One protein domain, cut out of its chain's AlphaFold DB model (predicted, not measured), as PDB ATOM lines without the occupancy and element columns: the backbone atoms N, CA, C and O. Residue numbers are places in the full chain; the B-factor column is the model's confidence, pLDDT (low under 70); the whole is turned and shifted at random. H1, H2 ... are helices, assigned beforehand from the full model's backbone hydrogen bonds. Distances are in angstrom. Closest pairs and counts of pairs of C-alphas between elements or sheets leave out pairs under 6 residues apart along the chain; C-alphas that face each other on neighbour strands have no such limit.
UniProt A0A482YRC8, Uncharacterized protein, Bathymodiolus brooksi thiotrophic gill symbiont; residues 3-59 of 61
ATOM      1  N   SER A   3       3.666  12.355 -13.385       94.56
ATOM      2  CA  SER A   3       4.081  10.953 -13.226       94.56
ATOM      3  C   SER A   3       5.533  10.808 -12.757       94.56
ATOM      4  O   SER A   3       5.801  10.097 -11.797       94.56
ATOM      5  N   LYS A   4       6.469  11.556 -13.356       96.38
ATOM      6  CA  LYS A   4       7.881  11.563 -12.936       96.38
ATOM      7  C   LYS A   4       8.062  12.064 -11.499       96.38
ATOM      8  O   LYS A   4       8.882  11.515 -10.773       96.38
ATOM      9  N   LYS A   5       7.317  13.095 -11.083       97.19
ATOM     10  CA  LYS A   5       7.377  13.615  -9.704       97.19
ATOM     11  C   LYS A   5       6.917  12.553  -8.697       97.19
ATOM     12  O   LYS A   5       7.565  12.380  -7.674       97.19
ATOM     13  N   ILE A   6       5.851  11.819  -9.025       96.62
ATOM     14  CA  ILE A   6       5.329  10.721  -8.198       96.62
ATOM     15  C   ILE A   6       6.318   9.550  -8.158       96.62
ATOM     16  O   ILE A   6       6.646   9.078  -7.076       96.62
ATOM     17  N   HIS A   7       6.866   9.126  -9.297       95.81
ATOM     18  CA  HIS A   7       7.857   8.047  -9.330       95.81
ATOM     19  C   HIS A   7       9.107   8.367  -8.492       95.81
ATOM     20  O   HIS A   7       9.512   7.562  -7.661       95.81
ATOM     21  N   LEU A   8       9.665   9.577  -8.635       96.12
ATOM     22  CA  LEU A   8      10.839  10.023  -7.869       96.12
ATOM     23  C   LEU A   8      10.588  10.156  -6.361       96.12
ATOM     24  O   LEU A   8      11.541  10.302  -5.603       96.12
ATOM     25  N   SER A   9       9.327  10.152  -5.925       95.25
ATOM     26  CA  SER A   9       8.985  10.123  -4.500       95.25
ATOM     27  C   SER A   9       8.957   8.713  -3.906       95.25
ATOM     28  O   SER A   9       8.713   8.579  -2.714       95.25
ATOM     29  N   GLU A  10       9.161   7.680  -4.734       94.81
ATOM     30  CA  GLU A  10       9.165   6.256  -4.362       94.81
ATOM     31  C   GLU A  10       7.829   5.727  -3.804       94.81
ATOM     32  O   GLU A  10       7.737   4.577  -3.385       94.81
ATOM     33  N   ILE A  11       6.761   6.530  -3.860       94.44
ATOM     34  CA  ILE A  11       5.425   6.136  -3.391       94.44
ATOM     35  C   ILE A  11       4.777   5.124  -4.342       94.44
ATOM     36  O   ILE A  11       4.094   4.206  -3.899       94.44
ATOM     37  N   ILE A  12       4.971   5.301  -5.654       94.38
ATOM     38  CA  ILE A  12       4.449   4.403  -6.692       94.38
ATOM     39  C   ILE A  12       5.551   4.147  -7.717       94.38
ATOM     40  O   ILE A  12       6.070   5.076  -8.346       94.38
ATOM     41  N   ASN A  13       5.885   2.875  -7.929       94.19
ATOM     42  CA  ASN A  13       6.843   2.486  -8.956       94.19
ATOM     43  C   ASN A  13       6.174   2.408 -10.341       94.19
ATOM     44  O   ASN A  13       5.747   1.342 -10.778       94.19
ATOM     45  N   LEU A  14       6.117   3.549 -11.035       94.19
ATOM     46  CA  LEU A  14       5.567   3.672 -12.392       94.19
ATOM     47  C   LEU A  14       6.482   3.134 -13.508       94.19
ATOM     48  O   LEU A  14       6.076   3.139 -14.666       94.19
ATOM     49  N   GLU A  15       7.697   2.688 -13.185       92.88
ATOM     50  CA  GLU A  15       8.629   2.078 -14.147       92.88
ATOM     51  C   GLU A  15       8.637   0.541 -14.053       92.88
ATOM     52  O   GLU A  15       9.379  -0.126 -14.772       92.88
ATOM     53  N   ASN A  16       7.795  -0.044 -13.190       93.25
ATOM     54  CA  ASN A  16       7.661  -1.491 -13.084       93.25
ATOM     55  C   ASN A  16       6.932  -2.072 -14.309       93.25
ATOM     56  O   ASN A  16       5.708  -2.015 -14.398       93.25
ATOM     57  N   THR A  17       7.691  -2.688 -15.216       91.94
ATOM     58  CA  THR A  17       7.173  -3.314 -16.443       91.94
ATOM     59  C   THR A  17       6.389  -4.606 -16.212       91.94
ATOM     60  O   THR A  17       5.786  -5.115 -17.151       91.94
ATOM     61  N   GLU A  18       6.401  -5.157 -14.997       94.94
ATOM     62  CA  GLU A  18       5.607  -6.336 -14.627       94.94
ATOM     63  C   GLU A  18       4.184  -5.968 -14.181       94.94
ATOM     64  O   GLU A  18       3.316  -6.840 -14.139       94.94
ATOM     65  N   LYS A  19       3.920  -4.692 -13.853       93.75
ATOM     66  CA  LYS A  19       2.580  -4.228 -13.474       93.75
ATOM     67  C   LYS A  19       1.763  -3.861 -14.706       93.75
ATOM     68  O   LYS A  19       2.195  -3.081 -15.554       93.75
ATOM     69  N   ASP A  20       0.543  -4.381 -14.763       95.00
ATOM     70  CA  ASP A  20      -0.451  -3.933 -15.730       95.00
ATOM     71  C   ASP A  20      -1.135  -2.627 -15.286       95.00
ATOM     72  O   ASP A  20      -0.967  -2.137 -14.164       95.00
ATOM     73  N   LEU A  21      -1.926  -2.046 -16.190       92.50
ATOM     74  CA  LEU A  21      -2.633  -0.789 -15.943       92.50
ATOM     75  C   LEU A  21      -3.554  -0.866 -14.714       92.50
ATOM     76  O   LEU A  21      -3.608   0.081 -13.931       92.50
ATOM     77  N   HIS A  22      -4.271  -1.977 -14.538       93.06
ATOM     78  CA  HIS A  22      -5.205  -2.149 -13.425       93.06
ATOM     79  C   HIS A  22      -4.476  -2.197 -12.082       93.06
ATOM     80  O   HIS A  22      -4.918  -1.572 -11.121       93.06
ATOM     81  N   SER A  23      -3.325  -2.864 -12.033       94.62
ATOM     82  CA  SER A  23      -2.461  -2.916 -10.857       94.62
ATOM     83  C   SER A  23      -1.942  -1.529 -10.485       94.62
ATOM     84  O   SER A  23      -1.968  -1.158  -9.317       94.62
ATOM     85  N   VAL A  24      -1.538  -0.725 -11.475       94.81
ATOM     86  CA  VAL A  24      -1.108   0.661 -11.233       94.81
ATOM     87  C   VAL A  24      -2.267   1.523 -10.722       94.81
ATOM     88  O   VAL A  24      -2.078   2.300  -9.790       94.81
ATOM     89  N   ILE A  25      -3.477   1.384 -11.276       94.94
ATOM     90  CA  ILE A  25      -4.669   2.092 -10.771       94.94
ATOM     91  C   ILE A  25      -4.967   1.698  -9.315       94.94
ATOM     92  O   ILE A  25      -5.281   2.567  -8.501       94.94
ATOM     93  N   ASN A  26      -4.821   0.418  -8.965       94.62
ATOM     94  CA  ASN A  26      -4.977  -0.046  -7.586       94.62
ATOM     95  C   ASN A  26      -3.932   0.578  -6.652       94.62
ATOM     96  O   ASN A  26      -4.317   1.069  -5.595       94.62
ATOM     97  N   ASP A  27      -2.659   0.663  -7.060       95.00
ATOM     98  CA  ASP A  27      -1.628   1.367  -6.281       95.00
ATOM     99  C   ASP A  27      -2.045   2.822  -6.002       95.00
ATOM    100  O   ASP A  27      -1.928   3.311  -4.877       95.00
ATOM    101  N   PHE A  28      -2.564   3.528  -7.016       95.69
ATOM    102  CA  PHE A  28      -3.066   4.891  -6.833       95.69
ATOM    103  C   PHE A  28      -4.214   4.937  -5.817       95.69
ATOM    104  O   PHE A  28      -4.175   5.771  -4.910       95.69
ATOM    105  N   ASN A  29      -5.195   4.037  -5.920       94.38
ATOM    106  CA  ASN A  29      -6.330   3.965  -4.996       94.38
ATOM    107  C   ASN A  29      -5.910   3.619  -3.550       94.38
ATOM    108  O   ASN A  29      -6.455   4.190  -2.608       94.38
ATOM    109  N   GLU A  30      -4.913   2.753  -3.351       94.31
ATOM    110  CA  GLU A  30      -4.369   2.416  -2.024       94.31
ATOM    111  C   GLU A  30      -3.589   3.581  -1.389       94.31
ATOM    112  O   GLU A  30      -3.655   3.845  -0.174       94.31
ATOM    113  N   VAL A  31      -2.833   4.309  -2.212       94.81
ATOM    114  CA  VAL A  31      -2.078   5.474  -1.759       94.81
ATOM    115  C   VAL A  31      -3.022   6.634  -1.464       94.81
ATOM    116  O   VAL A  31      -2.853   7.241  -0.415       94.81
ATOM    117  N   THR A  32      -4.048   6.885  -2.280       95.25
ATOM    118  CA  THR A  32      -4.969   8.043  -2.233       95.25
ATOM    119  C   THR A  32      -4.339   9.375  -2.653       95.25
ATOM    120  O   THR A  32      -3.133   9.602  -2.517       95.25
ATOM    121  N   TYR A  33      -5.184  10.292  -3.131       96.56
ATOM    122  CA  TYR A  33      -4.795  11.649  -3.512       96.56
ATOM    123  C   TYR A  33      -4.109  12.394  -2.360       96.56
ATOM    124  O   TYR A  33      -3.046  12.995  -2.542       96.56
ATOM    125  N   GLU A  34      -4.682  12.310  -1.158       96.56
ATOM    126  CA  GLU A  34      -4.235  13.028   0.032       96.56
ATOM    127  C   GLU A  34      -2.806  12.640   0.419       96.56
ATOM    128  O   GLU A  34      -1.986  13.516   0.707       96.56
ATOM    129  N   LYS A  35      -2.464  11.342   0.384       96.19
ATOM    130  CA  LYS A  35      -1.094  10.914   0.706       96.19
ATOM    131  C   LYS A  35      -0.098  11.377  -0.351       96.19
ATOM    132  O   LYS A  35       1.007  11.775   0.018       96.19
ATOM    133  N   ILE A  36      -0.470  11.375  -1.635       96.56
ATOM    134  CA  ILE A  36       0.427  11.839  -2.705       96.56
ATOM    135  C   ILE A  36       0.756  13.321  -2.517       96.56
ATOM    136  O   ILE A  36       1.931  13.680  -2.496       96.56
ATOM    137  N   ILE A  37      -0.236  14.191  -2.304       97.00
ATOM    138  CA  ILE A  37       0.042  15.629  -2.131       97.00
ATOM    139  C   ILE A  37       0.805  15.939  -0.834       97.00
ATOM    140  O   ILE A  37       1.521  16.939  -0.759       97.00
ATOM    141  N   GLN A  38       0.683  15.087   0.189       96.38
ATOM    142  CA  GLN A  38       1.436  15.226   1.435       96.38
ATOM    143  C   GLN A  38       2.902  14.814   1.282       96.38
ATOM    144  O   GLN A  38       3.768  15.455   1.882       96.38
ATOM    145  N   GLN A  39       3.193  13.774   0.503       95.88
ATOM    146  CA  GLN A  39       4.533  13.191   0.403       95.88
ATOM    147  C   GLN A  39       5.338  13.732  -0.791       95.88
ATOM    148  O   GLN A  39       6.535  13.987  -0.662       95.88
ATOM    149  N   VAL A  40       4.697  14.013  -1.929       96.75
ATOM    150  CA  VAL A  40       5.367  14.530  -3.132       96.75
ATOM    151  C   VAL A  40       5.469  16.054  -3.073       96.75
ATOM    152  O   VAL A  40       4.698  16.789  -3.689       96.75
ATOM    153  N   LYS A  41       6.461  16.557  -2.327       94.62
ATOM    154  CA  LYS A  41       6.663  18.003  -2.087       94.62
ATOM    155  C   LYS A  41       6.936  18.834  -3.347       94.62
ATOM    156  O   LYS A  41       6.845  20.055  -3.294       94.62
ATOM    157  N   THR A  42       7.284  18.194  -4.460       96.88
ATOM    158  CA  THR A  42       7.580  18.852  -5.743       96.88
ATOM    159  C   THR A  42       6.334  19.128  -6.591       96.88
ATOM    160  O   THR A  42       6.464  19.738  -7.658       96.88
ATOM    161  N   LEU A  43       5.147  18.679  -6.158       97.94
ATOM    162  CA  LEU A  43       3.882  19.001  -6.817       97.94
ATOM    163  C   LEU A  43       3.514  20.465  -6.575       97.94
ATOM    164  O   LEU A  43       3.358  20.901  -5.431       97.94
ATOM    165  N   ASP A  44       3.342  21.206  -7.662       97.44
ATOM    166  CA  ASP A  44       2.775  22.552  -7.622       97.44
ATOM    167  C   ASP A  44       1.236  22.501  -7.642       97.44
ATOM    168  O   ASP A  44       0.621  21.432  -7.646       97.44
ATOM    169  N   ASP A  45       0.585  23.662  -7.588       97.62
ATOM    170  CA  ASP A  45      -0.877  23.724  -7.504       97.62
ATOM    171  C   ASP A  45      -1.572  23.251  -8.787       97.62
ATOM    172  O   ASP A  45      -2.670  22.691  -8.719       97.62
ATOM    173  N   PHE A  46      -0.920  23.396  -9.943       97.19
ATOM    174  CA  PHE A  46      -1.441  22.865 -11.196       97.19
ATOM    175  C   PHE A  46      -1.358  21.336 -11.219       97.19
ATOM    176  O   PHE A  46      -2.337  20.674 -11.567       97.19
ATOM    177  N   ASP A  47      -0.240  20.758 -10.771       97.75
ATOM    178  CA  ASP A  47      -0.115  19.308 -10.645       97.75
ATOM    179  C   ASP A  47      -1.189  18.732  -9.711       97.75
ATOM    180  O   ASP A  47      -1.821  17.730 -10.041       97.75
ATOM    181  N   LYS A  48      -1.420  19.374  -8.556       98.06
ATOM    182  CA  LYS A  48      -2.442  18.952  -7.581       98.06
ATOM    183  C   LYS A  48      -3.849  19.008  -8.167       98.06
ATOM    184  O   LYS A  48      -4.655  18.137  -7.845       98.06
ATOM    185  N   TYR A  49      -4.144  20.009  -8.996       97.75
ATOM    186  CA  TYR A  49      -5.425  20.136  -9.688       97.75
ATOM    187  C   TYR A  49      -5.642  18.990 -10.684       97.75
ATOM    188  O   TYR A  49      -6.664  18.307 -10.623       97.75
ATOM    189  N   ILE A  50      -4.659  18.726 -11.551       97.62
ATOM    190  CA  ILE A  50      -4.734  17.622 -12.519       97.62
ATOM    191  C   ILE A  50      -4.819  16.274 -11.804       97.62
ATOM    192  O   ILE A  50      -5.606  15.415 -12.196       97.62
ATOM    193  N   LEU A  51      -4.038  16.089 -10.738       96.94
ATOM    194  CA  LEU A  51      -4.043  14.857  -9.965       96.94
ATOM    195  C   LEU A  51      -5.402  14.627  -9.292       96.94
ATOM    196  O   LEU A  51      -5.899  13.509  -9.320       96.94
ATOM    197  N   LYS A  52      -6.046  15.674  -8.764       97.19
ATOM    198  CA  LYS A  52      -7.402  15.566  -8.212       97.19
ATOM    199  C   LYS A  52      -8.399  15.071  -9.264       97.19
ATOM    200  O   LYS A  52      -9.113  14.109  -9.010       97.19
ATOM    201  N   TYR A  53      -8.382  15.669 -10.455       97.06
ATOM    202  CA  TYR A  53      -9.242  15.244 -11.564       97.06
ATOM    203  C   TYR A  53      -8.962  13.795 -12.000       97.06
ATOM    204  O   TYR A  53      -9.881  13.036 -12.290       97.06
ATOM    205  N   PHE A  54      -7.691  13.382 -12.011       96.31
ATOM    206  CA  PHE A  54      -7.316  11.991 -12.271       96.31
ATOM    207  C   PHE A  54      -7.935  11.036 -11.239       96.31
ATOM    208  O   PHE A  54      -8.557  10.055 -11.636       96.31
ATOM    209  N   PHE A  55      -7.823  11.346  -9.943       96.31
ATOM    210  CA  PHE A  55      -8.403  10.532  -8.869       96.31
ATOM    211  C   PHE A  55      -9.931  10.456  -8.930       96.31
ATOM    212  O   PHE A  55     -10.473   9.379  -8.718       96.31
ATOM    213  N   GLU A  56     -10.614  11.546  -9.285       95.19
ATOM    214  CA  GLU A  56     -12.066  11.543  -9.536       95.19
ATOM    215  C   GLU A  56     -12.454  10.624 -10.714       95.19
ATOM    216  O   GLU A  56     -13.539  10.049 -10.724       95.19
ATOM    217  N   GLY A  57     -11.569  10.467 -11.706       94.75
ATOM    218  CA  GLY A  57     -11.791   9.597 -12.863       94.75
ATOM    219  C   GLY A  57     -11.474   8.117 -12.629       94.75
ATOM    220  O   GLY A  57     -12.056   7.268 -13.302       94.75
ATOM    221  N   ILE A  58     -10.557   7.797 -11.707       93.44
ATOM    222  CA  ILE A  58     -10.151   6.411 -11.399       93.44
ATOM    223  C   ILE A  58     -10.763   5.853 -10.113       93.44
ATOM    224  O   ILE A  58     -10.616   4.658  -9.854       93.44
ATOM    225  N   SER A  59     -11.415   6.692  -9.303       85.19
ATOM    226  CA  SER A  59     -12.084   6.258  -8.082       85.19
ATOM    227  C   SER A  59     -13.189   5.270  -8.436       85.19
ATOM    228  O   SER A  59     -14.241   5.642  -8.960       85.19
TER     229      SER A  59
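What this domain is: This is residues 3 to 59 of the 61 residues of an uncharacterized protein of Bathymodiolus brooksi thiotrophic gill symbiont (UniProt A0A482YRC8). Starting from the first printed residue, you meet the short helix H1 near the steep hairpin of H3 and H4, then a long loop, residues 8 to 20, that swings away to H2, from which the chain turns straight into H3. Residues 17 to 23, of which 21 to 23 belong to H2, stick out, and H4 is the longest helix. The printed part has 57 residues with four named helices, H1, H2, H3 and H4 in that order, and no named strand; its class is all helix. It is compact, with a radius of gyration of the C-alphas of 10.8 A, and spans 31 by 23 by 15 A.

Where its parts are: Find C-alpha 3 at (4.081, 10.953, -13.226), where H1, residues 3 to 7, begins. Look next at C-alpha 21, at (-2.633, -0.789, -15.943); from there H2 runs 15.5 A to residue 31. H3 covers residues 33 to 39, 10.2 A. H4 covers residues 45 to 58, 20.0 A, and ends at C-alpha 58, at (-10.151, 6.411, -11.399).

How they stand to each other: H1 is close to H3 but not clearly touching, with the closest C-alphas, of Ile 6 and Ile 36, 7.4 A apart. H1 is apart from H2 and H4. H2 and H3 meet only through their link. H3 and H4 are a helical hairpin: they touch, closest at the C-alphas of Tyr 33 and Phe 55, 6.6 A, and run opposite ways at a steep tilt of 39 degrees. H4 only just touches H2, with residues 55 to 58 alone and 3 pairs of C-alphas within 8 A; the closest are those of Ile 25 and Ile 58, 7.0 A. In H1, H2, H3 and H4 every O i to N i+4 pair is within hydrogen-bond range.

The domain as a whole: The C-alphas of Glu 18 and Asp 45, the two farthest apart, are 31.6 A apart. The printed part has no cut. The link from H1 to H2 is long; those from H2 to H3 and H3 to H4 are tight. No printed residue is under 70 in pLDDT.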